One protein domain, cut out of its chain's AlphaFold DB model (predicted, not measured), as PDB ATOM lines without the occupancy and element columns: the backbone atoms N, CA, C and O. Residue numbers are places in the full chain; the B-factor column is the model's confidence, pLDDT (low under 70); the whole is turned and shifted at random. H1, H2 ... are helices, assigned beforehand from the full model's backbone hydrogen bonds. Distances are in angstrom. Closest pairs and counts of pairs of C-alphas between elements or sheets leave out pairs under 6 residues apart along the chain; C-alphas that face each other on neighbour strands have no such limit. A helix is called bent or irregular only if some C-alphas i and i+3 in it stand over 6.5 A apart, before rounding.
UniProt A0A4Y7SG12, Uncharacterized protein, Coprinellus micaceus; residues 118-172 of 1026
ATOM      1  N   LEU A 118     -35.306  -5.496 -27.665       77.75
ATOM      2  CA  LEU A 118     -33.931  -6.016 -27.632       77.75
ATOM      3  C   LEU A 118     -32.946  -5.087 -26.909       77.75
ATOM      4  O   LEU A 118     -31.798  -5.467 -26.706       77.75
ATOM      5  N   THR A 119     -33.362  -3.868 -26.545       84.06
ATOM      6  CA  THR A 119     -32.572  -2.976 -25.677       84.06
ATOM      7  C   THR A 119     -32.846  -3.220 -24.190       84.06
ATOM      8  O   THR A 119     -32.215  -2.596 -23.341       84.06
ATOM      9  N   ILE A 120     -33.774  -4.126 -23.863       80.25
ATOM     10  CA  ILE A 120     -34.042  -4.597 -22.501       80.25
ATOM     11  C   ILE A 120     -33.097  -5.780 -22.211       80.25
ATOM     12  O   ILE A 120     -33.017  -6.686 -23.043       80.25
ATOM     13  N   PRO A 121     -32.396  -5.823 -21.059       84.56
ATOM     14  CA  PRO A 121     -31.601  -6.988 -20.665       84.56
ATOM     15  C   PRO A 121     -32.450  -8.270 -20.638       84.56
ATOM     16  O   PRO A 121     -33.595  -8.219 -20.172       84.56
ATOM     17  N   PRO A 122     -31.933  -9.418 -21.118       73.56
ATOM     18  CA  PRO A 122     -32.722 -10.638 -21.288       73.56
ATOM     19  C   PRO A 122     -33.315 -11.173 -19.976       73.56
ATOM     20  O   PRO A 122     -34.349 -11.836 -20.007       73.56
ATOM     21  N   GLU A 123     -32.718 -10.851 -18.828       78.56
ATOM     22  CA  GLU A 123     -33.208 -11.190 -17.491       78.56
ATOM     23  C   GLU A 123     -34.505 -10.429 -17.176       78.56
ATOM     24  O   GLU A 123     -35.554 -11.050 -16.998       78.56
ATOM     25  N   ILE A 124     -34.454  -9.091 -17.209       77.19
ATOM     26  CA  ILE A 124     -35.605  -8.190 -17.000       77.19
ATOM     27  C   ILE A 124     -36.709  -8.492 -18.016       77.19
ATOM     28  O   ILE A 124     -37.895  -8.534 -17.697       77.19
ATOM     29  N   PHE A 125     -36.313  -8.745 -19.260       80.88
ATOM     30  CA  PHE A 125     -37.229  -9.090 -20.329       80.88
ATOM     31  C   PHE A 125     -37.909 -10.447 -20.099       80.88
ATOM     32  O   PHE A 125     -39.110 -10.574 -20.333       80.88
ATOM     33  N   SER A 126     -37.191 -11.444 -19.571       84.81
ATOM     34  CA  SER A 126     -37.802 -12.713 -19.165       84.81
ATOM     35  C   SER A 126     -38.795 -12.532 -18.014       84.81
ATOM     36  O   SER A 126     -39.860 -13.136 -18.054       84.81
ATOM     37  N   GLU A 127     -38.510 -11.654 -17.047       85.62
ATOM     38  CA  GLU A 127     -39.409 -11.344 -15.929       85.62
ATOM     39  C   GLU A 127     -40.719 -10.697 -16.414       85.62
ATOM     40  O   GLU A 127     -41.799 -11.151 -16.033       85.62
ATOM     41  N   ILE A 128     -40.642  -9.742 -17.349       82.88
ATOM     42  CA  ILE A 128     -41.813  -9.137 -18.019       82.88
ATOM     43  C   ILE A 128     -42.648 -10.197 -18.756       82.88
ATOM     44  O   ILE A 128     -43.878 -10.197 -18.688       82.88
ATOM     45  N   VAL A 129     -42.002 -11.126 -19.467       86.12
ATOM     46  CA  VAL A 129     -42.716 -12.199 -20.178       86.12
ATOM     47  C   VAL A 129     -43.360 -13.175 -19.189       86.12
ATOM     48  O   VAL A 129     -44.496 -13.594 -19.402       86.12
ATOM     49  N   LEU A 130     -42.688 -13.494 -18.080       89.50
ATOM     50  CA  LEU A 130     -43.227 -14.338 -17.012       89.50
ATOM     51  C   LEU A 130     -44.422 -13.697 -16.294       89.50
ATOM     52  O   LEU A 130     -45.380 -14.407 -15.985       89.50
ATOM     53  N   SER A 131     -44.423 -12.375 -16.087       82.81
ATOM     54  CA  SER A 131     -45.534 -11.673 -15.425       82.81
ATOM     55  C   SER A 131     -46.841 -11.681 -16.225       82.81
ATOM     56  O   SER A 131     -47.888 -11.372 -15.665       82.81
ATOM     57  N   THR A 132     -46.819 -12.064 -17.509       84.19
ATOM     58  CA  THR A 132     -48.050 -12.265 -18.298       84.19
ATOM     59  C   THR A 132     -48.880 -13.467 -17.831       84.19
ATOM     60  O   THR A 132     -50.061 -13.542 -18.151       84.19
ATOM     61  N   ALA A 133     -48.279 -14.425 -17.107       78.88
ATOM     62  CA  ALA A 133     -48.904 -15.677 -16.650       78.88
ATOM     63  C   ALA A 133     -49.585 -16.529 -17.754       78.88
ATOM     64  O   ALA A 133     -50.322 -17.470 -17.457       78.88
ATOM     65  N   SER A 134     -49.320 -16.226 -19.029       85.94
ATOM     66  CA  SER A 134     -50.076 -16.702 -20.186       85.94
ATOM     67  C   SER A 134     -49.131 -17.020 -21.355       85.94
ATOM     68  O   SER A 134     -48.537 -16.114 -21.946       85.94
ATOM     69  N   PRO A 135     -48.984 -18.303 -21.753       84.56
ATOM     70  CA  PRO A 135     -48.267 -18.677 -22.971       84.56
ATOM     71  C   PRO A 135     -48.812 -17.968 -24.216       84.56
ATOM     72  O   PRO A 135     -48.042 -17.652 -25.117       84.56
ATOM     73  N   THR A 136     -50.120 -17.695 -24.257       83.06
ATOM     74  CA  THR A 136     -50.794 -16.981 -25.350       83.06
ATOM     75  C   THR A 136     -50.295 -15.547 -25.486       83.06
ATOM     76  O   THR A 136     -50.111 -15.071 -26.606       83.06
ATOM     77  N   ASP A 137     -50.012 -14.872 -24.373       80.25
ATOM     78  CA  ASP A 137     -49.594 -13.467 -24.378       80.25
ATOM     79  C   ASP A 137     -48.090 -13.345 -24.641       80.25
ATOM     80  O   ASP A 137     -47.669 -12.497 -25.429       80.25
ATOM     81  N   ALA A 138     -47.286 -14.276 -24.114       83.75
ATOM     82  CA  ALA A 138     -45.886 -14.440 -24.504       83.75
ATOM     83  C   ALA A 138     -45.736 -14.729 -26.014       83.75
ATOM     84  O   ALA A 138     -44.911 -14.109 -26.688       83.75
ATOM     85  N   LEU A 139     -46.574 -15.616 -26.571       82.75
ATOM     86  CA  LEU A 139     -46.648 -15.864 -28.015       82.75
ATOM     87  C   LEU A 139     -47.115 -14.619 -28.779       82.75
ATOM     88  O   LEU A 139     -46.489 -14.261 -29.775       82.75
ATOM     89  N   SER A 140     -48.153 -13.924 -28.311       80.81
ATOM     90  CA  SER A 140     -48.678 -12.714 -28.963       80.81
ATOM     91  C   SER A 140     -47.638 -11.593 -29.011       80.81
ATOM     92  O   SER A 140     -47.451 -10.974 -30.057       80.81
ATOM     93  N   LEU A 141     -46.880 -11.389 -27.930       80.44
ATOM     94  CA  LEU A 141     -45.750 -10.464 -27.910       80.44
ATOM     95  C   LEU A 141     -44.625 -10.941 -28.853       80.44
ATOM     96  O   LEU A 141     -44.050 -10.118 -29.566       80.44
ATOM     97  N   SER A 142     -44.359 -12.252 -28.954       86.31
ATOM     98  CA  SER A 142     -43.370 -12.810 -29.899       86.31
ATOM     99  C   SER A 142     -43.718 -12.541 -31.368       86.31
ATOM    100  O   SER A 142     -42.830 -12.240 -32.166       86.31
ATOM    101  N   LEU A 143     -45.009 -12.529 -31.716       79.31
ATOM    102  CA  LEU A 143     -45.483 -12.179 -33.059       79.31
ATOM    103  C   LEU A 143     -45.221 -10.702 -33.416       79.31
ATOM    104  O   LEU A 143     -45.163 -10.369 -34.597       79.31
ATOM    105  N   THR A 144     -45.003  -9.820 -32.429       79.88
ATOM    106  CA  THR A 144     -44.660  -8.406 -32.681       79.88
ATOM    107  C   THR A 144     -43.187  -8.179 -33.032       79.88
ATOM    108  O   THR A 144     -42.846  -7.127 -33.574       79.88
ATOM    109  N   CYS A 145     -42.295  -9.136 -32.748       87.31
ATOM    110  CA  CYS A 145     -40.858  -8.966 -32.945       87.31
ATOM    111  C   CYS A 145     -40.162 -10.280 -33.329       87.31
ATOM    112  O   CYS A 145     -39.945 -11.161 -32.499       87.31
ATOM    113  N   LYS A 146     -39.711 -10.375 -34.589       82.62
ATOM    114  CA  LYS A 146     -39.019 -11.562 -35.122       82.62
ATOM    115  C   LYS A 146     -37.815 -11.985 -34.273       82.62
ATOM    116  O   LYS A 146     -37.641 -13.172 -34.019       82.62
ATOM    117  N   SER A 147     -37.007 -11.030 -33.814       81.69
ATOM    118  CA  SER A 147     -35.837 -11.315 -32.978       81.69
ATOM    119  C   SER A 147     -36.221 -11.831 -31.591       81.69
ATOM    120  O   SER A 147     -35.536 -12.703 -31.074       81.69
ATOM    121  N   PHE A 148     -37.335 -11.369 -31.014       83.81
ATOM    122  CA  PHE A 148     -37.861 -11.918 -29.761       83.81
ATOM    123  C   PHE A 148     -38.382 -13.348 -29.946       83.81
ATOM    124  O   PHE A 148     -38.062 -14.215 -29.139       83.81
ATOM    125  N   LEU A 149     -39.099 -13.636 -31.039       87.31
ATOM    126  CA  LEU A 149     -39.473 -15.011 -31.391       87.31
ATOM    127  C   LEU A 149     -38.232 -15.912 -31.541       87.31
ATOM    128  O   LEU A 149     -38.236 -17.043 -31.057       87.31
ATOM    129  N   SER A 150     -37.144 -15.405 -32.133       83.44
ATOM    130  CA  SER A 150     -35.854 -16.105 -32.141       83.44
ATOM    131  C   SER A 150     -35.304 -16.322 -30.727       83.44
ATOM    132  O   SER A 150     -34.990 -17.460 -30.395       83.44
ATOM    133  N   SER A 151     -35.261 -15.300 -29.865       84.44
ATOM    134  CA  SER A 151     -34.823 -15.430 -28.464       84.44
ATOM    135  C   SER A 151     -35.653 -16.439 -27.661       84.44
ATOM    136  O   SER A 151     -35.090 -17.224 -26.905       84.44
ATOM    137  N   LEU A 152     -36.977 -16.480 -27.855       85.00
ATOM    138  CA  LEU A 152     -37.872 -17.463 -27.232       85.00
ATOM    139  C   LEU A 152     -37.720 -18.884 -27.787       85.00
ATOM    140  O   LEU A 152     -38.185 -19.819 -27.138       85.00
ATOM    141  N   SER A 153     -37.072 -19.047 -28.940       82.12
ATOM    142  CA  SER A 153     -36.795 -20.347 -29.566       82.12
ATOM    143  C   SER A 153     -35.422 -20.925 -29.192       82.12
ATOM    144  O   SER A 153     -35.109 -22.049 -29.581       82.12
ATOM    145  N   LEU A 154     -34.582 -20.177 -28.466       85.06
ATOM    146  CA  LEU A 154     -33.261 -20.639 -28.032       85.06
ATOM    147  C   LEU A 154     -33.362 -21.553 -26.795       85.06
ATOM    148  O   LEU A 154     -34.163 -21.269 -25.907       85.06
ATOM    149  N   PRO A 155     -32.524 -22.598 -26.643       78.62
ATOM    150  CA  PRO A 155     -32.596 -23.506 -25.493       78.62
ATOM    151  C   PRO A 155     -32.543 -22.809 -24.122       78.62
ATOM    152  O   PRO A 155     -33.223 -23.245 -23.189       78.62
ATOM    153  N   GLN A 156     -31.808 -21.696 -23.998       79.44
ATOM    154  CA  GLN A 156     -31.732 -20.930 -22.750       79.44
ATOM    155  C   GLN A 156     -33.041 -20.234 -22.332       79.44
ATOM    156  O   GLN A 156     -33.169 -19.901 -21.161       79.44
ATOM    157  N   SER A 157     -34.034 -20.043 -23.211       86.31
ATOM    158  CA  SER A 157     -35.345 -19.473 -22.836       86.31
ATOM    159  C   SER A 157     -36.345 -20.522 -22.323       86.31
ATOM    160  O   SER A 157     -37.461 -20.182 -21.925       86.31
ATOM    161  N   SER A 158     -35.971 -21.806 -22.307       83.19
ATOM    162  CA  SER A 158     -36.854 -22.926 -21.938       83.19
ATOM    163  C   SER A 158     -37.469 -22.816 -20.532       83.19
ATOM    164  O   SER A 158     -38.562 -23.348 -20.299       83.19
ATOM    165  N   PHE A 159     -36.839 -22.080 -19.608       90.31
ATOM    166  CA  PHE A 159     -37.413 -21.782 -18.291       90.31
ATOM    167  C   PHE A 159     -38.685 -20.925 -18.387       90.31
ATOM    168  O   PHE A 159     -39.644 -21.198 -17.666       90.31
ATOM    169  N   ILE A 160     -38.739 -19.969 -19.325       89.75
ATOM    170  CA  ILE A 160     -39.883 -19.070 -19.539       89.75
ATOM    171  C   ILE A 160     -41.125 -19.902 -19.878       89.75
ATOM    172  O   ILE A 160     -42.138 -19.852 -19.181       89.75
ATOM    173  N   TRP A 161     -41.008 -20.775 -20.881       86.19
ATOM    174  CA  TRP A 161     -42.078 -21.696 -21.271       86.19
ATOM    175  C   TRP A 161     -42.455 -22.694 -20.172       86.19
ATOM    176  O   TRP A 161     -43.602 -23.131 -20.091       86.19
ATOM    177  N   THR A 162     -41.506 -23.090 -19.326       87.00
ATOM    178  CA  THR A 162     -41.753 -24.038 -18.230       87.00
ATOM    179  C   THR A 162     -42.565 -23.400 -17.103       87.00
ATOM    180  O   THR A 162     -43.504 -24.022 -16.611       87.00
ATOM    181  N   VAL A 163     -42.282 -22.144 -16.749       82.50
ATOM    182  CA  VAL A 163     -43.064 -21.390 -15.758       82.50
ATOM    183  C   VAL A 163     -44.441 -21.008 -16.311       82.50
ATOM    184  O   VAL A 163     -45.443 -21.305 -15.665       82.50
ATOM    185  N   LEU A 164     -44.527 -20.463 -17.531       81.56
ATOM    186  CA  LEU A 164     -45.815 -20.088 -18.134       81.56
ATOM    187  C   LEU A 164     -46.781 -21.282 -18.241       81.56
ATOM    188  O   LEU A 164     -47.953 -21.161 -17.896       81.56
ATOM    189  N   ARG A 165     -46.299 -22.469 -18.647       83.19
ATOM    190  CA  ARG A 165     -47.132 -23.690 -18.694       83.19
ATOM    191  C   ARG A 165     -47.538 -24.203 -17.308       83.19
ATOM    192  O   ARG A 165     -48.621 -24.765 -17.175       83.19
ATOM    193  N   ARG A 166     -46.699 -24.014 -16.281       79.94
ATOM    194  CA  ARG A 166     -47.000 -24.395 -14.888       79.94
ATOM    195  C   ARG A 166     -48.143 -23.562 -14.308       79.94
ATOM    196  O   ARG A 166     -48.954 -24.089 -13.550       79.94
ATOM    197  N   ASP A 167     -48.186 -22.272 -14.629       68.50
ATOM    198  CA  ASP A 167     -49.077 -21.329 -13.949       68.50
ATOM    199  C   ASP A 167     -50.450 -21.180 -14.636       68.50
ATOM    200  O   ASP A 167     -51.432 -20.903 -13.948       68.50
ATOM    201  N   VAL A 168     -50.575 -21.556 -15.920       65.88
ATOM    202  CA  VAL A 168     -51.877 -21.766 -16.599       65.88
ATOM    203  C   VAL A 168     -52.804 -22.706 -15.824       65.88
ATOM    204  O   VAL A 168     -53.991 -22.420 -15.712       65.88
ATOM    205  N   GLY A 169     -52.282 -23.802 -15.258       46.56
ATOM    206  CA  GLY A 169     -53.106 -24.745 -14.490       46.56
ATOM    207  C   GLY A 169     -53.758 -24.099 -13.262       46.56
ATOM    208  O   GLY A 169     -54.925 -24.338 -12.976       46.56
ATOM    209  N   LYS A 170     -53.034 -23.203 -12.583       45.44
ATOM    210  CA  LYS A 170     -53.523 -22.496 -11.385       45.44
ATOM    211  C   LYS A 170     -54.591 -21.463 -11.731       45.44
ATOM    212  O   LYS A 170     -55.564 -21.315 -10.997       45.44
ATOM    213  N   ASN A 171     -54.423 -20.780 -12.863       41.25
ATOM    214  CA  ASN A 171     -55.364 -19.773 -13.351       41.25
ATOM    215  C   ASN A 171     -56.656 -20.373 -13.941       41.25
ATOM    216  O   ASN A 171     -57.527 -19.610 -14.341       41.25
ATOM    217  N   TYR A 172     -56.801 -21.701 -13.975       38.31
ATOM    218  CA  TYR A 172     -57.998 -22.391 -14.463       38.31
ATOM    219  C   TYR A 172     -58.886 -22.925 -13.325       38.31
ATOM    220  O   TYR A 172     -60.111 -22.810 -13.383       38.31
TER     221      TYR A 172
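Overview. This is residues 118 to 172 of the 1026 residues of an uncharacterized protein of Coprinellus micaceus (UniProt A0A4Y7SG12). A long helix, H4, makes the long axis of this small all-helix domain, with H1 beside part of it running the same way and H2 slanting back the opposite way, the centres of the three making a triangle. The short H3 folds back from the end of H2 toward the first residues of H4. The printed part has 55 residues with four named helices, in the order H1, H2, H3, H4, and no named strand. The whole is compact, with a radius of gyration of the C-alphas of 10.7 A, and elongated in outline, spanning 33 by 19 by 18 A.

Arrangement. H4, residues 155 to 172, is the longest helix and touches two others, each with a part of its length alone. With residues 160 to 164 it touches H1, residues 122 to 130, where the closest C-alphas, those of Ile 160 and Leu 130, are 6.3 A apart. H1 and H4 run the same way at a shallow tilt of 21 degrees. With residues 161 to 168 H4 touches H2, residues 135 to 143; the closest C-alphas, those of Leu 164 and Pro 135, are 5.6 A apart. H2 and H4 run opposite ways at a steep tilt of 45 degrees. H1 and H2 are close but not clearly touching, with the C-alphas of Val 129 and Ala 138 closest at 5.8 A, and run opposite ways at a steep tilt of 51 degrees. H3, residues 146 to 152, and H2 touch only at the corner by their link, the C-alphas of Leu 149 and Ser 142 being closest at 4.7 A. Their tilt of 34 degrees, opposite ways, is shallow but only just short of steep. H3 and H4 are close but not clearly touching, about perpendicular at 79 degrees, with the C-alphas of Ser 151 and Ser 157 closest at 6.9 A. H1 and H3 are apart. In H1, H2 and H3 every O i to N i+4 pair is within hydrogen-bond range; in H4, 9 of 14 are.

Along the chain. H4 runs from C-alpha 155 at (-32.596, -23.506, -25.493) to C-alpha 172 at (-57.998, -22.391, -14.463), 27.7 A. It is irregular: C-alphas 156 and 159 are 7.3 A apart, and its line is a rough one. H1, residues 122 to 130, begins with C-alpha 122 at (-32.722, -10.638, -21.288) and is 11.9 A long. H2, residues 135 to 143, is 12.3 A long, and H3 covers residues 146 to 152.

Size, cuts and confidence. The two C-alphas farthest apart, those of Thr 119 and Tyr 172, are 33.9 A apart. The printed part has no cut, and the links H1 to H2, H2 to H3 and H3 to H4 are tight. The mean pLDDT of the printed part is 79.6, and residues 167 to 172, which belong to H4, are under 70.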